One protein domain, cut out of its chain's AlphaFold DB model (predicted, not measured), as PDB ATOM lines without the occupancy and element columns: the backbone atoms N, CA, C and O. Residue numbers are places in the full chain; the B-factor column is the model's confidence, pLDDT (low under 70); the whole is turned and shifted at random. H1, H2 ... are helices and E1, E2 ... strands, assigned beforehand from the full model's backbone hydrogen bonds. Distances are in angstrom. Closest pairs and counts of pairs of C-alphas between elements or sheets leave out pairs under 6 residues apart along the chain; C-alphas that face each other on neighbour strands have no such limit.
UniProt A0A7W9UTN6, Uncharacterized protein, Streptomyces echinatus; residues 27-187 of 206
ATOM      1  N   ARG A  27     388.243 462.458 418.798       73.44
ATOM      2  CA  ARG A  27     388.978 463.719 418.573       73.44
ATOM      3  C   ARG A  27     390.336 463.486 417.920       73.44
ATOM      4  O   ARG A  27     390.826 464.373 417.230       73.44
ATOM      5  N   THR A  28     390.920 462.304 418.104       75.31
ATOM      6  CA  THR A  28     392.248 461.967 417.578       75.31
ATOM      7  C   THR A  28     392.300 461.932 416.051       75.31
ATOM      8  O   THR A  28     393.354 462.218 415.493       75.31
ATOM      9  N   HIS A  29     391.187 461.659 415.363       82.56
ATOM     10  CA  HIS A  29     391.134 461.536 413.895       82.56
ATOM     11  C   HIS A  29     390.157 462.514 413.238       82.56
ATOM     12  O   HIS A  29     389.559 462.217 412.206       82.56
ATOM     13  N   MET A  30     389.977 463.685 413.837       88.00
ATOM     14  CA  MET A  30     389.005 464.665 413.379       88.00
ATOM     15  C   MET A  30     389.559 465.460 412.182       88.00
ATOM     16  O   MET A  30     390.552 466.175 412.341       88.00
ATOM     17  N   PRO A  31     388.959 465.358 410.980       93.62
ATOM     18  CA  PRO A  31     389.329 466.206 409.857       93.62
ATOM     19  C   PRO A  31     388.813 467.626 410.093       93.62
ATOM     20  O   PRO A  31     387.712 467.826 410.611       93.62
ATOM     21  N   VAL A  32     389.594 468.612 409.667       95.12
ATOM     22  CA  VAL A  32     389.206 470.023 409.700       95.12
ATOM     23  C   VAL A  32     389.659 470.625 408.386       95.12
ATOM     24  O   VAL A  32     390.852 470.731 408.129       95.12
ATOM     25  N   LEU A  33     388.704 470.979 407.531       96.38
ATOM     26  CA  LEU A  33     388.998 471.634 406.264       96.38
ATOM     27  C   LEU A  33     388.971 473.150 406.431       96.38
ATOM     28  O   LEU A  33     388.066 473.679 407.077       96.38
ATOM     29  N   GLN A  34     389.925 473.835 405.813       95.12
ATOM     30  CA  GLN A  34     390.049 475.287 405.797       95.12
ATOM     31  C   GLN A  34     390.206 475.778 404.358       95.12
ATOM     32  O   GLN A  34     390.967 475.201 403.577       95.12
ATOM     33  N   PHE A  35     389.487 476.844 404.014       93.31
ATOM     34  CA  PHE A  35     389.679 477.548 402.753       93.31
ATOM     35  C   PHE A  35     390.842 478.524 402.904       93.31
ATOM     36  O   PHE A  35     390.879 479.295 403.860       93.31
ATOM     37  N   MET A  36     391.792 478.477 401.978       91.19
ATOM     38  CA  MET A  36     392.978 479.324 401.999       91.19
ATOM     39  C   MET A  36     393.192 479.942 400.624       91.19
ATOM     40  O   MET A  36     393.165 479.242 399.614       91.19
ATOM     41  N   TRP A  37     393.403 481.250 400.590       87.69
ATOM     42  CA  TRP A  37     393.761 481.969 399.378       87.69
ATOM     43  C   TRP A  37     395.279 482.022 399.229       87.69
ATOM     44  O   TRP A  37     395.981 482.360 400.179       87.69
ATOM     45  N   GLU A  38     395.784 481.704 398.041       87.38
ATOM     46  CA  GLU A  38     397.190 481.907 397.696       87.38
ATOM     47  C   GLU A  38     397.266 482.947 396.576       87.38
ATOM     48  O   GLU A  38     396.878 482.683 395.432       87.38
ATOM     49  N   SER A  39     397.744 484.150 396.913       76.44
ATOM     50  CA  SER A  39     398.107 485.151 395.917       76.44
ATOM     51  C   SER A  39     399.374 484.653 395.230       76.44
ATOM     52  O   SER A  39     400.430 484.532 395.843       76.44
ATOM     53  N   GLY A  40     399.286 484.316 393.946       73.12
ATOM     54  CA  GLY A  40     400.372 483.697 393.173       73.12
ATOM     55  C   GLY A  40     401.650 484.537 392.982       73.12
ATOM     56  O   GLY A  40     402.491 484.225 392.145       73.12
ATOM     57  N   GLN A  41     401.806 485.600 393.769       63.12
ATOM     58  CA  GLN A  41     402.875 486.589 393.735       63.12
ATOM     59  C   GLN A  41     404.235 486.034 394.197       63.12
ATOM     60  O   GLN A  41     405.261 486.572 393.796       63.12
ATOM     61  N   ALA A  42     404.253 484.965 395.003       62.88
ATOM     62  CA  ALA A  42     405.490 484.360 395.509       62.88
ATOM     63  C   ALA A  42     406.177 483.418 394.498       62.88
ATOM     64  O   ALA A  42     407.397 483.435 394.394       62.88
ATOM     65  N   ASP A  43     405.399 482.658 393.717       68.69
ATOM     66  CA  ASP A  43     405.906 481.577 392.848       68.69
ATOM     67  C   ASP A  43     405.592 481.785 391.351       68.69
ATOM     68  O   ASP A  43     405.768 480.878 390.538       68.69
ATOM     69  N   GLY A  44     405.063 482.952 390.963       68.94
ATOM     70  CA  GLY A  44     404.618 483.218 389.585       68.94
ATOM     71  C   GLY A  44     403.450 482.332 389.130       68.94
ATOM     72  O   GLY A  44     403.179 482.214 387.935       68.94
ATOM     73  N   SER A  45     402.768 481.679 390.074       76.62
ATOM     74  CA  SER A  45     401.620 480.820 389.797       76.62
ATOM     75  C   SER A  45     400.337 481.644 389.669       76.62
ATOM     76  O   SER A  45     400.264 482.785 390.114       76.62
ATOM     77  N   ALA A  46     399.304 481.092 389.031       78.81
ATOM     78  CA  ALA A  46     398.008 481.758 389.009       78.81
ATOM     79  C   ALA A  46     397.399 481.768 390.427       78.81
ATOM     80  O   ALA A  46     397.469 480.743 391.119       78.81
ATOM     81  N   PRO A  47     396.793 482.890 390.857       82.12
ATOM     82  CA  PRO A  47     396.092 482.959 392.131       82.12
ATOM     83  C   PRO A  47     394.978 481.909 392.190       82.12
ATOM     84  O   PRO A  47     394.285 481.675 391.196       82.12
ATOM     85  N   LYS A  48     394.822 481.248 393.340       87.38
ATOM     86  CA  LYS A  48     393.853 480.154 393.493       87.38
ATOM     87  C   LYS A  48     393.435 479.939 394.938       87.38
ATOM     88  O   LYS A  48     394.198 480.142 395.883       87.38
ATOM     89  N   TRP A  49     392.220 479.427 395.079       89.31
ATOM     90  CA  TRP A  49     391.711 478.905 396.336       89.31
ATOM     91  C   TRP A  49     392.227 477.492 396.591       89.31
ATOM     92  O   TRP A  49     392.274 476.649 395.695       89.31
ATOM     93  N   TRP A  50     392.554 477.215 397.843       92.56
ATOM     94  CA  TRP A  50     392.917 475.902 398.348       92.56
ATOM     95  C   TRP A  50     391.923 475.451 399.405       92.56
ATOM     96  O   TRP A  50     391.476 476.240 400.233       92.56
ATOM     97  N   LEU A  51     391.634 474.155 399.413       95.06
ATOM     98  CA  LEU A  51     391.013 473.474 400.537       95.06
ATOM     99  C   LEU A  51     392.080 472.640 401.234       95.06
ATOM    100  O   LEU A  51     392.586 471.670 400.667       95.06
ATOM    101  N   VAL A  52     392.444 473.041 402.445       96.38
ATOM    102  CA  VAL A  52     393.521 472.433 403.230       96.38
ATOM    103  C   VAL A  52     392.912 471.642 404.375       96.38
ATOM    104  O   VAL A  52     392.052 472.153 405.086       96.38
ATOM    105  N   ASN A  53     393.348 470.401 404.569       97.12
ATOM    106  CA  ASN A  53     392.988 469.628 405.749       97.12
ATOM    107  C   ASN A  53     394.004 469.882 406.864       97.12
ATOM    108  O   ASN A  53     395.088 469.304 406.870       97.12
ATOM    109  N   VAL A  54     393.631 470.739 407.811       95.88
ATOM    110  CA  VAL A  54     394.413 471.066 409.014       95.88
ATOM    111  C   VAL A  54     394.078 470.152 410.201       95.88
ATOM    112  O   VAL A  54     394.625 470.316 411.288       95.88
ATOM    113  N   GLY A  55     393.163 469.196 410.009       93.38
ATOM    114  CA  GLY A  55     392.821 468.181 411.000       93.38
ATOM    115  C   GLY A  55     393.777 466.988 411.006       93.38
ATOM    116  O   GLY A  55     394.697 466.876 410.195       93.38
ATOM    117  N   THR A  56     393.528 466.058 411.923       92.75
ATOM    118  CA  THR A  56     394.392 464.893 412.173       92.75
ATOM    119  C   THR A  56     393.937 463.622 411.454       92.75
ATOM    120  O   THR A  56     394.697 462.661 411.355       92.75
ATOM    121  N   GLY A  57     392.702 463.594 410.948       93.12
ATOM    122  CA  GLY A  57     392.172 462.500 410.132       93.12
ATOM    123  C   GLY A  57     391.967 462.891 408.668       93.12
ATOM    124  O   GLY A  57     391.935 464.080 408.338       93.12
ATOM    125  N   PRO A  58     391.810 461.912 407.762       94.75
ATOM    126  CA  PRO A  58     391.491 462.191 406.369       94.75
ATOM    127  C   PRO A  58     390.038 462.665 406.223       94.75
ATOM    128  O   PRO A  58     389.124 462.142 406.864       94.75
ATOM    129  N   ALA A  59     389.821 463.627 405.330       95.62
ATOM    130  CA  ALA A  59     388.496 464.065 404.917       95.62
ATOM    131  C   ALA A  59     388.054 463.277 403.678       95.62
ATOM    132  O   ALA A  59     388.743 463.244 402.660       95.62
ATOM    133  N   THR A  60     386.890 462.649 403.755       92.75
ATOM    134  CA  THR A  60     386.290 461.809 402.714       92.75
ATOM    135  C   THR A  60     384.946 462.384 402.275       92.75
ATOM    136  O   THR A  60     384.358 463.203 402.980       92.75
ATOM    137  N   ASN A  61     384.446 461.967 401.104       90.44
ATOM    138  CA  ASN A  61     383.157 462.418 400.551       90.44
ATOM    139  C   ASN A  61     382.993 463.949 400.549       90.44
ATOM    140  O   ASN A  61     381.920 464.468 400.857       90.44
ATOM    141  N   VAL A  62     384.078 464.662 400.249       92.88
ATOM    142  CA  VAL A  62     384.141 466.114 400.377       92.88
ATOM    143  C   VAL A  62     383.337 466.762 399.251       92.88
ATOM    144  O   VAL A  62     383.612 466.546 398.072       92.88
ATOM    145  N   VAL A  63     382.349 467.575 399.611       91.75
ATOM    146  CA  VAL A  63     381.583 468.407 398.683       91.75
ATOM    147  C   VAL A  63     381.832 469.862 399.010       91.75
ATOM    148  O   VAL A  63     381.545 470.287 400.126       91.75
ATOM    149  N   VAL A  64     382.311 470.608 398.022       92.75
ATOM    150  CA  VAL A  64     382.480 472.059 398.075       92.75
ATOM    151  C   VAL A  64     381.307 472.711 397.357       92.75
ATOM    152  O   VAL A  64     380.926 472.257 396.283       92.75
ATOM    153  N   ALA A  65     380.734 473.757 397.932       91.44
ATOM    154  CA  ALA A  65     379.666 474.536 397.325       91.44
ATOM    155  C   ALA A  65     379.886 476.027 397.584       91.44
ATOM    156  O   ALA A  65     380.584 476.414 398.527       91.44
ATOM    157  N   GLN A  66     379.269 476.847 396.746       89.81
ATOM    158  CA  GLN A  66     379.227 478.296 396.892       89.81
ATOM    159  C   GLN A  66     377.896 478.706 397.521       89.81
ATOM    160  O   GLN A  66     376.896 478.002 397.376       89.81
ATOM    161  N   ALA A  67     377.869 479.837 398.210       89.00
ATOM    162  CA  ALA A  67     376.660 480.455 398.732       89.00
ATOM    163  C   ALA A  67     376.644 481.937 398.390       89.00
ATOM    164  O   ALA A  67     377.686 482.576 398.409       89.00
ATOM    165  N   ALA A  68     375.468 482.519 398.151       85.19
ATOM    166  CA  ALA A  68     375.381 483.963 397.898       85.19
ATOM    167  C   ALA A  68     375.905 484.765 399.102       85.19
ATOM    168  O   ALA A  68     376.599 485.760 398.952       85.19
ATOM    169  N   ARG A  69     375.612 484.274 400.309       85.50
ATOM    170  CA  ARG A  69     376.162 484.745 401.578       85.50
ATOM    171  C   ARG A  69     376.114 483.603 402.588       85.50
ATOM    172  O   ARG A  69     375.152 482.836 402.592       85.50
ATOM    173  N   THR A  70     377.125 483.500 403.444       85.94
ATOM    174  CA  THR A  70     377.132 482.566 404.580       85.94
ATOM    175  C   THR A  70     376.720 483.284 405.855       85.94
ATOM    176  O   THR A  70     377.198 484.386 406.111       85.94
ATOM    177  N   SER A  71     375.900 482.653 406.693       85.12
ATOM    178  CA  SER A  71     375.582 483.172 408.028       85.12
ATOM    179  C   SER A  71     376.688 482.903 409.044       85.12
ATOM    180  O   SER A  71     376.676 483.494 410.114       85.12
ATOM    181  N   LEU A  72     377.625 481.993 408.735       87.69
ATOM    182  CA  LEU A  72     378.631 481.501 409.686       87.69
ATOM    183  C   LEU A  72     377.987 480.996 410.995       87.69
ATOM    184  O   LEU A  72     378.564 481.087 412.081       87.69
ATOM    185  N   GLU A  73     376.788 480.414 410.881       86.50
ATOM    186  CA  GLU A  73     376.052 479.786 411.979       86.50
ATOM    187  C   GLU A  73     375.754 478.300 411.704       86.50
ATOM    188  O   GLU A  73     375.824 477.804 410.568       86.50
ATOM    189  N   ARG A  74     375.409 477.577 412.779       81.06
ATOM    190  CA  ARG A  74     375.032 476.155 412.751       81.06
ATOM    191  C   ARG A  74     373.643 475.952 412.153       81.06
ATOM    192  O   ARG A  74     372.643 476.020 412.859       81.06
ATOM    193  N   GLY A  75     373.593 475.549 410.895       79.94
ATOM    194  CA  GLY A  75     372.359 475.230 410.189       79.94
ATOM    195  C   GLY A  75     372.379 475.860 408.810       79.94
ATOM    196  O   GLY A  75     373.437 476.254 408.336       79.94
ATOM    197  N   LEU A  76     371.220 475.955 408.158       77.12
ATOM    198  CA  LEU A  76     371.122 476.583 406.836       77.12
ATOM    199  C   LEU A  76     370.732 478.061 406.885       77.12
ATOM    200  O   LEU A  76     371.055 478.757 405.947       77.12
ATOM    201  N   HIS A  77     370.043 478.549 407.924       81.69
ATOM    202  CA  HIS A  77     369.752 479.981 408.159       81.69
ATOM    203  C   HIS A  77     369.326 480.821 406.931       81.69
ATOM    204  O   HIS A  77     369.671 481.993 406.834       81.69
ATOM    205  N   GLY A  78     368.584 480.247 405.978       78.12
ATOM    206  CA  GLY A  78     368.181 480.967 404.759       78.12
ATOM    207  C   GLY A  78     369.260 481.067 403.670       78.12
ATOM    208  O   GLY A  78     368.992 481.634 402.617       78.12
ATOM    209  N   GLU A  79     370.449 480.503 403.884       85.44
ATOM    210  CA  GLU A  79     371.544 480.477 402.914       85.44
ATOM    211  C   GLU A  79     371.125 479.740 401.634       85.44
ATOM    212  O   GLU A  79     370.586 478.626 401.670       85.44
ATOM    213  N   VAL A  80     371.422 480.355 400.492       85.56
ATOM    214  CA  VAL A  80     371.233 479.757 399.170       85.56
ATOM    215  C   VAL A  80     372.570 479.212 398.703       85.56
ATOM    216  O   VAL A  80     373.472 479.988 398.386       85.56
ATOM    217  N   TRP A  81     372.677 477.885 398.660       86.88
ATOM    218  CA  TRP A  81     373.881 477.186 398.222       86.88
ATOM    219  C   TRP A  81     373.732 476.696 396.783       86.88
ATOM    220  O   TRP A  81     372.675 476.196 396.399       86.88
ATOM    221  N   PHE A  82     374.797 476.791 396.000       85.56
ATOM    222  CA  PHE A  82     374.831 476.439 394.585       85.56
ATOM    223  C   PHE A  82     376.197 475.871 394.181       85.56
ATOM    224  O   PHE A  82     377.154 475.873 394.957       85.56
ATOM    225  N   ASN A  83     376.265 475.341 392.960       85.75
ATOM    226  CA  ASN A  83     377.466 474.766 392.354       85.75
ATOM    227  C   ASN A  83     378.190 473.724 393.232       85.75
ATOM    228  O   ASN A  83     379.394 473.837 393.464       85.75
ATOM    229  N   PRO A  84     377.494 472.683 393.728       87.88
ATOM    230  CA  PRO A  84     378.141 471.629 394.493       87.88
ATOM    231  C   PRO A  84     379.109 470.825 393.610       87.88
ATOM    232  O   PRO A  84     378.739 470.299 392.547       87.88
ATOM    233  N   VAL A  85     380.338 470.671 394.094       87.56
ATOM    234  CA  VAL A  85     381.426 469.916 393.469       87.56
ATOM    235  C   VAL A  85     381.944 468.861 394.441       87.56
ATOM    236  O   VAL A  85     382.349 469.168 395.558       87.56
ATOM    237  N   LEU A  86     381.935 467.601 394.009       88.62
ATOM    238  CA  LEU A  86     382.496 466.468 394.735       88.62
ATOM    239  C   LEU A  86     383.976 466.407 394.397       88.62
ATOM    240  O   LEU A  86     384.351 466.199 393.235       88.62
ATOM    241  N   VAL A  87     384.791 466.548 395.428       90.25
ATOM    242  CA  VAL A  87     386.243 466.573 395.329       90.25
ATOM    243  C   VAL A  87     386.823 465.264 395.889       90.25
ATOM    244  O   VAL A  87     386.097 464.502 396.542       90.25
ATOM    245  N   PRO A  88     388.086 464.913 395.584       91.50
ATOM    246  CA  PRO A  88     388.667 463.680 396.084       91.50
ATOM    247  C   PRO A  88     388.875 463.776 397.599       91.50
ATOM    248  O   PRO A  88     388.792 464.848 398.199       91.50
ATOM    249  N   SER A  89     389.143 462.633 398.228       93.31
ATOM    250  CA  SER A  89     389.475 462.626 399.652       93.31
ATOM    251  C   SER A  89     390.781 463.387 399.886       93.31
ATOM    252  O   SER A  89     391.718 463.264 399.097       93.31
ATOM    253  N   ILE A  90     390.841 464.153 400.972       96.44
ATOM    254  CA  ILE A  90     392.000 464.967 401.335       96.44
ATOM    255  C   ILE A  90     392.651 464.325 402.566       96.44
ATOM    256  O   ILE A  90     392.015 464.276 403.625       96.44
ATOM    257  N   PRO A  91     393.886 463.799 402.465       96.38
ATOM    258  CA  PRO A  91     394.577 463.215 403.615       96.38
ATOM    259  C   PRO A  91     394.837 464.273 404.699       96.38
ATOM    260  O   PRO A  91     394.716 465.471 404.443       96.38
ATOM    261  N   ALA A  92     395.181 463.849 405.917       95.38
ATOM    262  CA  ALA A  92     395.601 464.777 406.971       95.38
ATOM    263  C   ALA A  92     396.833 465.579 406.510       95.38
ATOM    264  O   ALA A  92     397.757 465.004 405.934       95.38
ATOM    265  N   GLY A  93     396.817 466.904 406.689       94.94
ATOM    266  CA  GLY A  93     397.847 467.811 406.161       94.94
ATOM    267  C   GLY A  93     397.829 467.998 404.635       94.94
ATOM    268  O   GLY A  93     398.639 468.748 404.095       94.94
ATOM    269  N   GLY A  94     396.923 467.326 403.920       95.88
ATOM    270  CA  GLY A  94     396.772 467.460 402.475       95.88
ATOM    271  C   GLY A  94     396.110 468.776 402.073       95.88
ATOM    272  O   GLY A  94     395.374 469.390 402.846       95.88
ATOM    273  N   LYS A  95     396.317 469.181 400.819       95.31
ATOM    274  CA  LYS A  95     395.642 470.331 400.210       95.31
ATOM    275  C   LYS A  95     395.145 470.005 398.809       95.31
ATOM    276  O   LYS A  95     395.769 469.227 398.090       95.31
ATOM    277  N   LEU A  96     394.036 470.622 398.423       93.19
ATOM    278  CA  LEU A  96     393.452 470.517 397.093       93.19
ATOM    279  C   LEU A  96     393.237 471.912 396.512       93.19
ATOM    280  O   LEU A  96     392.623 472.757 397.158       93.19
ATOM    281  N   ALA A  97     393.712 472.139 395.290       90.81
ATOM    282  CA  ALA A  97     393.439 473.375 394.571       90.81
ATOM    283  C   ALA A  97     391.991 473.375 394.061       90.81
ATOM    284  O   ALA A  97     391.564 472.452 393.368       90.81
ATOM    285  N   LEU A  98     391.248 474.428 394.386       89.25
ATOM    286  CA  LEU A  98     389.880 474.670 393.941       89.25
ATOM    287  C   LEU A  98     389.905 475.517 392.665       89.25
ATOM    288  O   LEU A  98     389.375 476.624 392.623       89.25
ATOM    289  N   THR A  99     390.574 475.010 391.630       84.50
ATOM    290  CA  THR A  99     390.858 475.758 390.392       84.50
ATOM    291  C   THR A  99     389.599 476.260 389.690       84.50
ATOM    292  O   THR A  99     389.633 477.303 389.047       84.50
ATOM    293  N   TRP A 100     388.475 475.562 389.857       81.25
ATOM    294  CA  TRP A 100     387.190 475.949 389.278       81.25
ATOM    295  C   TRP A 100     386.547 477.170 389.951       81.25
ATOM    296  O   TRP A 100     385.628 477.734 389.373       81.25
ATOM    297  N   LEU A 101     386.987 477.590 391.147       79.88
ATOM    298  CA  LEU A 101     386.468 478.795 391.820       79.88
ATOM    299  C   LEU A 101     387.004 480.107 391.225       79.88
ATOM    300  O   LEU A 101     386.604 481.178 391.670       79.88
ATOM    301  N   GLY A 102     387.880 480.031 390.220       69.44
ATOM    302  CA  GLY A 102     388.496 481.197 389.603       69.44
ATOM    303  C   GLY A 102     389.647 481.782 390.428       69.44
ATOM    304  O   GLY A 102     389.873 481.437 391.591       69.44
ATOM    305  N   GLY A 103     390.414 482.657 389.777       67.12
ATOM    306  CA  GLY A 103     391.596 483.320 390.334       67.12
ATOM    307  C   GLY A 103     391.326 484.704 390.931       67.12
ATOM    308  O   GLY A 103     392.260 485.493 391.067       67.12
ATOM    309  N   THR A 104     390.085 485.029 391.295       62.06
ATOM    310  CA  THR A 104     389.746 486.320 391.908       62.06
ATOM    311  C   THR A 104     389.848 486.278 393.435       62.06
ATOM    312  O   THR A 104     389.248 485.433 394.102       62.06
ATOM    313  N   MET A 105     390.621 487.221 393.984       58.81
ATOM    314  CA  MET A 105     390.703 487.495 395.418       58.81
ATOM    315  C   MET A 105     389.434 488.246 395.831       58.81
ATOM    316  O   MET A 105     389.170 489.316 395.292       58.81
ATOM    317  N   GLY A 106     388.650 487.679 396.746       59.56
ATOM    318  CA  GLY A 106     387.315 488.185 397.065       59.56
ATOM    319  C   GLY A 106     386.271 487.538 396.168       59.56
ATOM    320  O   GLY A 106     385.894 488.056 395.121       59.56
ATOM    321  N   LEU A 107     385.818 486.355 396.568       63.38
ATOM    322  CA  LEU A 107     384.560 485.854 396.048       63.38
ATOM    323  C   LEU A 107     383.464 486.723 396.678       63.38
ATOM    324  O   LEU A 107     383.324 486.706 397.897       63.38
ATOM    325  N   ASP A 108     382.641 487.401 395.874       71.69
ATOM    326  CA  ASP A 108     381.376 488.031 396.321       71.69
ATOM    327  C   ASP A 108     380.337 486.979 396.789       71.69
ATOM    328  O   ASP A 108     379.126 487.196 396.785       71.69
ATOM    329  N   CYS A 109     380.805 485.779 397.135       78.56
ATOM    330  CA  CYS A 109     380.038 484.625 397.539       78.56
ATOM    331  C   CYS A 109     380.777 483.914 398.680       78.56
ATOM    332  O   CYS A 109     382.004 483.810 398.688       78.56
ATOM    333  N   GLY A 110     380.027 483.364 399.627       88.50
ATOM    334  CA  GLY A 110     380.584 482.470 400.630       88.50
ATOM    335  C   GLY A 110     380.931 481.097 400.051       88.50
ATOM    336  O   GLY A 110     380.393 480.659 399.033       88.50
ATOM    337  N   LEU A 111     381.822 480.389 400.732       92.19
ATOM    338  CA  LEU A 111     382.225 479.023 400.430       92.19
ATOM    339  C   LEU A 111     381.823 478.086 401.560       92.19
ATOM    340  O   LEU A 111     381.723 478.462 402.728       92.19
ATOM    341  N   GLY A 112     381.634 476.818 401.229       94.06
ATOM    342  CA  GLY A 112     381.385 475.810 402.237       94.06
ATOM    343  C   GLY A 112     381.770 474.428 401.766       94.06
ATOM    344  O   GLY A 112     381.699 474.107 400.583       94.06
ATOM    345  N   ALA A 113     382.213 473.614 402.714       94.88
ATOM    346  CA  ALA A 113     382.590 472.235 402.494       94.88
ATOM    347  C   ALA A 113     381.834 471.342 403.474       94.88
ATOM    348  O   ALA A 113     381.882 471.563 404.683       94.88
ATOM    349  N   SER A 114     381.173 470.310 402.958       93.12
ATOM    350  CA  SER A 114     380.662 469.197 403.762       93.12
ATOM    351  C   SER A 114     381.509 467.962 403.499       93.12
ATOM    352  O   SER A 114     381.895 467.709 402.362       93.12
ATOM    353  N   TYR A 115     381.852 467.220 404.544       93.00
ATOM    354  CA  TYR A 115     382.768 466.086 404.436       93.00
ATOM    355  C   TYR A 115     382.545 465.099 405.571       93.00
ATOM    356  O   TYR A 115     381.826 465.384 406.535       93.00
ATOM    357  N   THR A 116     383.155 463.924 405.436       90.56
ATOM    358  CA  THR A 116     383.136 462.880 406.453       90.56
ATOM    359  C   THR A 116     384.523 462.425 406.873       90.56
ATOM    360  O   THR A 116     385.460 462.507 406.086       90.56
ATOM    361  N   ASP A 117     384.669 461.900 408.084       89.06
ATOM    362  CA  ASP A 117     385.866 461.139 408.468       89.06
ATOM    363  C   ASP A 117     385.769 459.661 408.039       89.06
ATOM    364  O   ASP A 117     384.818 459.246 407.365       89.06
ATOM    365  N   VAL A 118     386.766 458.860 408.424       85.62
ATOM    366  CA  VAL A 118     386.808 457.405 408.178       85.62
ATOM    367  C   VAL A 118     385.662 456.653 408.857       85.62
ATOM    368  O   VAL A 118     385.219 455.618 408.357       85.62
ATOM    369  N   GLU A 119     385.138 457.200 409.953       82.75
ATOM    370  CA  GLU A 119     383.999 456.668 410.704       82.75
ATOM    371  C   GLU A 119     382.659 457.222 410.185       82.75
ATOM    372  O   GLU A 119     381.599 456.921 410.730       82.75
ATOM    373  N   ARG A 120     382.678 457.974 409.074       82.00
ATOM    374  CA  ARG A 120     381.509 458.553 408.393       82.00
ATOM    375  C   ARG A 120     380.757 459.613 409.207       82.00
ATOM    376  O   ARG A 120     379.584 459.882 408.919       82.00
ATOM    377  N   TYR A 121     381.402 460.254 410.181       80.88
ATOM    378  CA  TYR A 121     380.820 461.418 410.849       80.88
ATOM    379  C   TYR A 121     380.844 462.627 409.937       80.88
ATOM    380  O   TYR A 121     381.833 462.876 409.268       80.88
ATOM    381  N   PHE A 122     379.755 463.393 409.940       85.75
ATOM    382  CA  PHE A 122     379.653 464.608 409.145       85.75
ATOM    383  C   PHE A 122     380.341 465.782 409.823       85.75
ATOM    384  O   PHE A 122     380.202 465.990 411.031       85.75
ATOM    385  N   TYR A 123     380.979 466.590 408.995       90.06
ATOM    386  CA  TYR A 123     381.577 467.858 409.356       90.06
ATOM    387  C   TYR A 123     381.234 468.900 408.305       90.06
ATOM    388  O   TYR A 123     380.877 468.585 407.163       90.06
ATOM    389  N   THR A 124     381.311 470.154 408.722       93.00
ATOM    390  CA  THR A 124     381.043 471.305 407.878       93.00
ATOM    391  C   THR A 124     382.074 472.382 408.143       93.00
ATOM    392  O   THR A 124     382.303 472.740 409.294       93.00
ATOM    393  N   THR A 125     382.614 472.951 407.075       95.31
ATOM    394  CA  THR A 125     383.316 474.231 407.112       95.31
ATOM    395  C   THR A 125     382.515 475.241 406.302       95.31
ATOM    396  O   THR A 125     382.065 474.916 405.203       95.31
ATOM    397  N   LYS A 126     382.344 476.453 406.822       94.50
ATOM    398  CA  LYS A 126     381.819 477.614 406.091       94.50
ATOM    399  C   LYS A 126     382.879 478.707 406.082       94.50
ATOM    400  O   LYS A 126     383.577 478.867 407.078       94.50
ATOM    401  N   CYS A 127     382.995 479.435 404.987       92.06
ATOM    402  CA  CYS A 127     383.896 480.565 404.833       92.06
ATOM    403  C   CYS A 127     383.143 481.723 404.176       92.06
ATOM    404  O   CYS A 127     382.450 481.517 403.182       92.06
ATOM    405  N   GLY A 128     383.272 482.920 404.726       88.38
ATOM    406  CA  GLY A 128     382.706 484.147 404.174       88.38
ATOM    407  C   GLY A 128     383.258 485.351 404.922       88.38
ATOM    408  O   GLY A 128     383.613 485.222 406.092       88.38
ATOM    409  N   ASP A 129     383.363 486.488 404.236       82.19
ATOM    410  CA  ASP A 129     383.956 487.720 404.775       82.19
ATOM    411  C   ASP A 129     385.340 487.476 405.424       82.19
ATOM    412  O   ASP A 129     385.615 487.943 406.525       82.19
ATOM    413  N   ASP A 130     386.187 486.659 404.778       78.12
ATOM    414  CA  ASP A 130     387.509 486.201 405.256       78.12
ATOM    415  C   ASP A 130     387.516 485.399 406.573       78.12
ATOM    416  O   ASP A 130     388.571 484.999 407.076       78.12
ATOM    417  N   VAL A 131     386.341 485.076 407.117       86.38
ATOM    418  CA  VAL A 131     386.187 484.275 408.331       86.38
ATOM    419  C   VAL A 131     385.799 482.847 407.973       86.38
ATOM    420  O   VAL A 131     384.853 482.596 407.230       86.38
ATOM    421  N   SER A 132     386.507 481.883 408.561       89.06
ATOM    422  CA  SER A 132     386.183 480.459 408.460       89.06
ATOM    423  C   SER A 132     385.626 479.925 409.775       89.06
ATOM    424  O   SER A 132     386.230 480.092 410.832       89.06
ATOM    425  N   MET A 133     384.504 479.215 409.697       93.06
ATOM    426  CA  MET A 133     383.897 478.504 410.815       93.06
ATOM    427  C   MET A 133     383.800 477.012 410.534       93.06
ATOM    428  O   MET A 133     383.491 476.579 409.424       93.06
ATOM    429  N   PHE A 134     384.010 476.225 411.582       92.50
ATOM    430  CA  PHE A 134     383.954 474.774 411.544       92.50
ATOM    431  C   PHE A 134     382.869 474.241 412.487       92.50
ATOM    432  O   PHE A 134     382.718 474.702 413.622       92.50
ATOM    433  N   TYR A 135     382.154 473.207 412.044       88.12
ATOM    434  CA  TYR A 135     381.112 472.553 412.821       88.12
ATOM    435  C   TYR A 135     381.154 471.036 412.693       88.12
ATOM    436  O   TYR A 135     381.349 470.465 411.621       88.12
ATOM    437  N   ILE A 136     380.825 470.387 413.807       85.81
ATOM    438  CA  ILE A 136     380.440 468.981 413.828       85.81
ATOM    439  C   ILE A 136     378.998 468.865 413.326       85.81
ATOM    440  O   ILE A 136     378.105 469.590 413.777       85.81
ATOM    441  N   GLY A 137     378.767 467.913 412.429       83.25
ATOM    442  CA  GLY A 137     377.488 467.670 411.777       83.25
ATOM    443  C   GLY A 137     377.398 468.294 410.386       83.25
ATOM    444  O   GLY A 137     378.303 468.974 409.904       83.25
ATOM    445  N   LEU A 138     376.272 468.033 409.726       83.75
ATOM    446  CA  LEU A 138     375.966 468.589 408.416       83.75
ATOM    447  C   LEU A 138     375.227 469.923 408.580       83.75
ATOM    448  O   LEU A 138     374.093 469.945 409.065       83.75
ATOM    449  N   HIS A 139     375.855 471.018 408.156       85.75
ATOM    450  CA  HIS A 139     375.305 472.383 408.167       85.75
ATOM    451  C   HIS A 139     375.352 473.036 406.773       85.75
ATOM    452  O   HIS A 139     375.246 474.249 406.658       85.75
ATOM    453  N   LEU A 140     375.474 472.214 405.726       84.19
ATOM    454  CA  LEU A 140     375.190 472.544 404.324       84.19
ATOM    455  C   LEU A 140     374.005 471.706 403.823       84.19
ATOM    456  O   LEU A 140     373.623 470.726 404.480       84.19
ATOM    457  N   PRO A 141     373.414 472.049 402.664       81.19
ATOM    458  CA  PRO A 141     372.458 471.173 402.015       81.19
ATOM    459  C   PRO A 141     373.098 469.830 401.686       81.19
ATOM    460  O   PRO A 141     374.302 469.719 401.459       81.19
ATOM    461  N   ARG A 142     372.283 468.775 401.667       75.75
ATOM    462  CA  ARG A 142     372.763 467.449 401.288       75.75
ATOM    463  C   ARG A 142     372.494 467.217 399.814       75.75
ATOM    464  O   ARG A 142     371.340 467.096 399.410       75.75
ATOM    465  N   TRP A 143     373.554 467.076 399.032       74.56
ATOM    466  CA  TRP A 143     373.434 466.681 397.634       74.56
ATOM    467  C   TRP A 143     373.621 465.167 397.469       74.56
ATOM    468  O   TRP A 143     374.475 464.571 398.134       74.56
ATOM    469  N   PRO A 144     372.845 464.507 396.592       69.62
ATOM    470  CA  PRO A 144     373.069 463.106 396.274       69.62
ATOM    471  C   PRO A 144     374.405 462.946 395.535       69.62
ATOM    472  O   PRO A 144     374.585 463.426 394.415       69.62
ATOM    473  N   LEU A 145     375.352 462.258 396.182       69.50
ATOM    474  CA  LEU A 145     376.690 461.999 395.628       69.50
ATOM    475  C   LEU A 145     376.671 460.926 394.530       69.50
ATOM    476  O   LEU A 145     377.549 460.886 393.667       69.50
ATOM    477  N   LEU A 146     375.663 460.055 394.574       67.25
ATOM    478  CA  LEU A 146     375.400 459.018 393.584       67.25
ATOM    479  C   LEU A 146     374.356 459.513 392.583       67.25
ATOM    480  O   LEU A 146     373.496 460.326 392.924       67.25
ATOM    481  N   LYS A 147     374.414 458.994 391.352       60.44
ATOM    482  CA  LYS A 147     373.390 459.261 390.338       60.44
ATOM    483  C   LYS A 147     372.032 458.791 390.863       60.44
ATOM    484  O   LYS A 147     371.887 457.626 391.229       60.44
ATOM    485  N   MET A 148     371.045 459.680 390.869       51.88
ATOM    486  CA  MET A 148     369.647 459.323 391.104       51.88
ATOM    487  C   MET A 148     368.892 459.533 389.795       51.88
ATOM    488  O   MET A 148     368.897 460.635 389.257       51.88
ATOM    489  N   HIS A 149     368.284 458.471 389.259       54.06
ATOM    490  CA  HIS A 149     367.523 458.515 387.999       54.06
ATOM    491  C   HIS A 149     368.306 459.120 386.812       54.06
ATOM    492  O   HIS A 149     367.774 459.900 386.033       54.06
ATOM    493  N   GLY A 150     369.598 458.795 386.687       56.62
ATOM    494  CA  GLY A 150     370.450 459.235 385.571       56.62
ATOM    495  C   GLY A 150     371.137 460.595 385.752       56.62
ATOM    496  O   GLY A 150     372.195 460.803 385.158       56.62
ATOM    497  N   ALA A 151     370.639 461.470 386.632       56.81
ATOM    498  CA  ALA A 151     371.241 462.776 386.917       56.81
ATOM    499  C   ALA A 151     372.068 462.763 388.219       56.81
ATOM    500  O   ALA A 151     371.689 462.149 389.221       56.81
ATOM    501  N   LYS A 152     373.219 463.450 388.219       63.84
ATOM    502  CA  LYS A 152     374.050 463.675 389.414       63.84
ATOM    503  C   LYS A 152     373.884 465.133 389.843       63.84
ATOM    504  O   LYS A 152     374.156 466.027 389.053       63.84
ATOM    505  N   ALA A 153     373.449 465.371 391.081       65.69
ATOM    506  CA  ALA A 153     373.280 466.732 391.608       65.69
ATOM    507  C   ALA A 153     374.613 467.457 391.837       65.69
ATOM    508  O   ALA A 153     374.651 468.676 391.931       65.69
ATOM    509  N   VAL A 154     375.698 466.689 391.940       65.94
ATOM    510  CA  VAL A 154     377.047 467.173 392.218       65.94
ATOM    511  C   VAL A 154     377.935 466.915 391.008       65.94
ATOM    512  O   VAL A 154     377.980 465.785 390.513       65.94
ATOM    513  N   LYS A 155     378.690 467.915 390.552       77.44
ATOM    514  CA  LYS A 155     379.707 467.688 389.513       77.44
ATOM    515  C   LYS A 155     380.967 467.086 390.131       77.44
ATOM    516  O   LYS A 155     381.280 467.332 391.291       77.44
ATOM    517  N   THR A 156     381.677 466.247 389.391       73.94
ATOM    518  CA  THR A 156     383.005 465.768 389.805       73.94
ATOM    519  C   THR A 156     384.045 466.826 389.483       73.94
ATOM    520  O   THR A 156     383.989 467.398 388.401       73.94
ATOM    521  N   TRP A 157     384.994 467.052 390.388       68.06
ATOM    522  CA  TRP A 157     386.001 468.112 390.255       68.06
ATOM    523  C   TRP A 157     386.812 468.071 388.945       68.06
ATOM    524  O   TRP A 157     387.073 469.121 388.378       68.06
ATOM    525  N   TRP A 158     387.132 466.888 388.402       60.97
ATOM    526  CA  TRP A 158     387.824 466.746 387.105       60.97
ATOM    527  C   TRP A 158     386.950 467.052 385.875       60.97
ATOM    528  O   TRP A 158     387.421 466.945 384.752       60.97
ATOM    529  N   GLY A 159     385.664 467.352 386.066       58.22
ATOM    530  CA  GLY A 159     384.708 467.671 385.000       58.22
ATOM    531  C   GLY A 159     384.098 469.067 385.132       58.22
ATOM    532  O   GLY A 159     383.017 469.303 384.596       58.22
ATOM    533  N   VAL A 160     384.728 469.960 385.904       61.56
ATOM    534  CA  VAL A 160     384.320 471.365 386.037       61.56
ATOM    535  C   VAL A 160     385.414 472.231 385.421       61.56
ATOM    536  O   VAL A 160     386.445 472.447 386.047       61.56
ATOM    537  N   GLU A 161     385.198 472.681 384.186       55.19
ATOM    538  CA  GLU A 161     386.196 473.462 383.441       55.19
ATOM    539  C   GLU A 161     386.054 474.975 383.655       55.19
ATOM    540  O   GLU A 161     387.062 475.668 383.619       55.19
ATOM    541  N   ASP A 162     384.857 475.493 383.963       53.59
ATOM    542  CA  ASP A 162     384.684 476.909 384.309       53.59
ATOM    543  C   ASP A 162     383.348 477.175 385.041       53.59
ATOM    544  O   ASP A 162     382.322 476.548 384.744       53.59
ATOM    545  N   LEU A 163     383.364 478.089 386.018       55.12
ATOM    546  CA  LEU A 163     382.199 478.543 386.796       55.12
ATOM    547  C   LEU A 163     381.596 479.857 386.291       55.12
ATOM    548  O   LEU A 163     380.593 480.308 386.843       55.12
ATOM    549  N   SER A 164     382.143 480.436 385.223       50.31
ATOM    550  CA  SER A 164     381.569 481.601 384.532       50.31
ATOM    551  C   SER A 164     380.168 481.350 383.927       50.31
ATOM    552  O   SER A 164     379.514 482.284 383.465       50.31
ATOM    553  N   GLY A 165     379.680 480.101 383.946       52.66
ATOM    554  CA  GLY A 165     378.340 479.704 383.500       52.66
ATOM    555  C   GLY A 165     377.220 479.855 384.545       52.66
ATOM    556  O   GLY A 165     377.426 480.238 385.693       52.66
ATOM    557  N   SER A 166     375.990 479.512 384.148       56.34
ATOM    558  CA  SER A 166     374.796 479.575 385.005       56.34
ATOM    559  C   SER A 166     374.930 478.725 386.277       56.34
ATOM    560  O   SER A 166     375.340 477.563 386.197       56.34
ATOM    561  N   GLN A 167     374.497 479.268 387.423       68.69
ATOM    562  CA  GLN A 167     374.380 478.526 388.686       68.69
ATOM    563  C   GLN A 167     373.629 477.207 388.463       68.69
ATOM    564  O   GLN A 167     372.523 477.204 387.920       68.69
ATOM    565  N   TRP A 168     374.198 476.085 388.903       65.44
ATOM    566  CA  TRP A 168     373.520 474.791 388.857       65.44
ATOM    567  C   TRP A 168     373.248 474.264 390.258       65.44
ATOM    568  O   TRP A 168     373.987 474.518 391.212       65.44
ATOM    569  N   SER A 169     372.183 473.470 390.369       63.53
ATOM    570  CA  SER A 169     371.752 472.879 391.636       63.53
ATOM    571  C   SER A 169     371.617 473.914 392.780       63.53
ATOM    572  O   SER A 169     372.127 473.655 393.877       63.53
ATOM    573  N   PRO A 170     370.942 475.068 392.581       67.12
ATOM    574  CA  PRO A 170     370.629 475.958 393.686       67.12
ATOM    575  C   PRO A 170     369.676 475.239 394.647       67.12
ATOM    576  O   PRO A 170     368.587 474.788 394.267       67.12
ATOM    577  N   VAL A 171     370.096 475.107 395.900       67.50
ATOM    578  CA  VAL A 171     369.304 474.482 396.957       67.50
ATOM    579  C   VAL A 171     369.013 475.519 398.029       67.50
ATOM    580  O   VAL A 171     369.914 476.022 398.697       67.50
ATOM    581  N   THR A 172     367.725 475.808 398.198       62.81
ATOM    582  CA  THR A 172     367.199 476.564 399.334       62.81
ATOM    583  C   THR A 172     366.903 475.619 400.506       62.81
ATOM    584  O   THR A 172     366.675 474.422 400.288       62.81
ATOM    585  N   PRO A 173     366.849 476.123 401.754       58.56
ATOM    586  CA  PRO A 173     366.538 475.305 402.931       58.56
ATOM    587  C   PRO A 173     365.219 474.528 402.803       58.56
ATOM    588  O   PRO A 173     365.129 473.385 403.241       58.56
ATOM    589  N   GLU A 174     364.227 475.112 402.129       54.62
ATOM    590  CA  GLU A 174     362.912 474.512 401.862       54.62
ATOM    591  C   GLU A 174     362.976 473.288 400.933       54.62
ATOM    592  O   GLU A 174     362.112 472.413 400.983       54.62
ATOM    593  N   ARG A 175     364.011 473.201 400.087       55.41
ATOM    594  CA  ARG A 175     364.220 472.095 399.137       55.41
ATOM    595  C   ARG A 175     365.083 470.969 399.707       55.41
ATOM    596  O   ARG A 175     365.119 469.892 399.120       55.41
ATOM    597  N   ALA A 176     365.744 471.190 400.844       54.19
ATOM    598  CA  ALA A 176     366.593 470.219 401.529       54.19
ATOM    599  C   ALA A 176     365.888 469.652 402.773       54.19
ATOM    600  O   ALA A 176     366.303 469.882 403.910       54.19
ATOM    601  N   GLY A 177     364.806 468.896 402.570       48.69
ATOM    602  CA  GLY A 177     364.118 468.211 403.666       48.69
ATOM    603  C   GLY A 177     365.019 467.151 404.313       48.69
ATOM    604  O   GLY A 177     365.371 466.161 403.669       48.69
ATOM    605  N   ARG A 178     365.384 467.342 405.589       53.75
ATOM    606  CA  ARG A 178     366.123 466.344 406.384       53.75
ATOM    607  C   ARG A 178     365.182 465.246 406.849       53.75
ATOM    608  O   ARG A 178     364.152 465.541 407.464       53.75
ATOM    609  N   ARG A 179     365.545 463.979 406.644       49.31
ATOM    610  CA  ARG A 179     364.801 462.880 407.258       49.31
ATOM    611  C   ARG A 179     365.417 462.615 408.624       49.31
ATOM    612  O   ARG A 179     366.481 462.026 408.747       49.31
ATOM    613  N   TRP A 180     364.698 462.993 409.677       46.94
ATOM    614  CA  TRP A 180     365.094 462.682 411.056       46.94
ATOM    615  C   TRP A 180     365.146 461.169 411.350       46.94
ATOM    616  O   TRP A 180     365.626 460.766 412.402       46.94
ATOM    617  N   TRP A 181     364.656 460.330 410.426       44.19
ATOM    618  CA  TRP A 181     364.539 458.885 410.587       44.19
ATOM    619  C   TRP A 181     365.096 458.133 409.374       44.19
ATOM    620  O   TRP A 181     364.644 458.315 408.240       44.19
ATOM    621  N   LEU A 182     366.050 457.238 409.639       47.75
ATOM    622  CA  LEU A 182     366.595 456.294 408.661       47.75
ATOM    623  C   LEU A 182     365.698 455.047 408.511       47.75
ATOM    624  O   LEU A 182     365.073 454.624 409.487       47.75
ATOM    625  N   PRO A 183     365.658 454.407 407.322       47.88
ATOM    626  CA  PRO A 183     364.997 453.116 407.111       47.88
ATOM    627  C   PRO A 183     365.476 452.016 408.069       47.88
ATOM    628  O   PRO A 183     366.606 452.047 408.562       47.88
ATOM    629  N   GLN A 184     364.644 450.988 408.280       47.34
ATOM    630  CA  GLN A 184     364.883 450.012 409.343       47.34
ATOM    631  C   GLN A 184     366.213 449.246 409.253       47.34
ATOM    632  O   GLN A 184     366.798 448.927 410.291       47.34
ATOM    633  N   ARG A 185     366.708 449.041 408.027       50.12
ATOM    634  CA  ARG A 185     367.981 448.380 407.695       50.12
ATOM    635  C   ARG A 185     369.237 449.040 408.282       50.12
ATOM    636  O   ARG A 185     370.300 448.441 408.224       50.12
ATOM    637  N   PHE A 186     369.131 450.253 408.831       44.69
ATOM    638  CA  PHE A 186     370.255 451.002 409.414       44.69
ATOM    639  C   PHE A 186     370.385 450.867 410.950       44.69
ATOM    640  O   PHE A 186     371.122 451.628 411.568       44.69
ATOM    641  N   GLY A 187     369.696 449.905 411.578       49.44
ATOM    642  CA  GLY A 187     369.938 449.509 412.979       49.44
ATOM    643  C   GLY A 187     369.614 450.571 414.045       49.44
ATOM    644  O   GLY A 187     368.762 451.434 413.841       49.44
TER     645      GLY A 187
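This is residues 27 to 187 of the 206 residues of an uncharacterized protein of Streptomyces echinatus (UniProt A0A7W9UTN6). A sandwich of two antiparallel sheets, the twisted E4 E3 E6 E7 E8 partly face to face with the smaller E1 E2 E5, sits among long stretches with little regular structure; residues 179 to 187, ending in H1, stick out. The 161 printed residues hold eight named strands, then one named helix, 53 residues in named elements: mostly strand, compact, radius of gyration of the C-alphas 15.6 A, spans 55 by 40 by 30 A.

E1, residues 33 to 38, forms a hairpin with E2, residues 48 to 53: N 36 and O 50 are 2.9 A apart. E3, residues 60 to 67, neighbours E6, residues 110 to 116: N 65 and O 112, 2.8 A. The closest C-alphas of E1 and E7, residues 122 to 128, are Leu 33 and Thr 125, 6.3 A. H1, residues 184 to 187, is on neither sheet and too short for an O i to N i+4 pair; its one O i to N i+3 pair is within range.

E4 is residues 81 to 86, E5 95 to 97, E8 131 to 136. E3 spans 21.4 A. E1 begins at C-alpha 33 (388.998, 471.634, 406.264).

The printed part has no cut. Links E3 to E4, E5 to E6 and E8 to H1 are long. pLDDT is under 70 in 52 residues, among them 157 to 187.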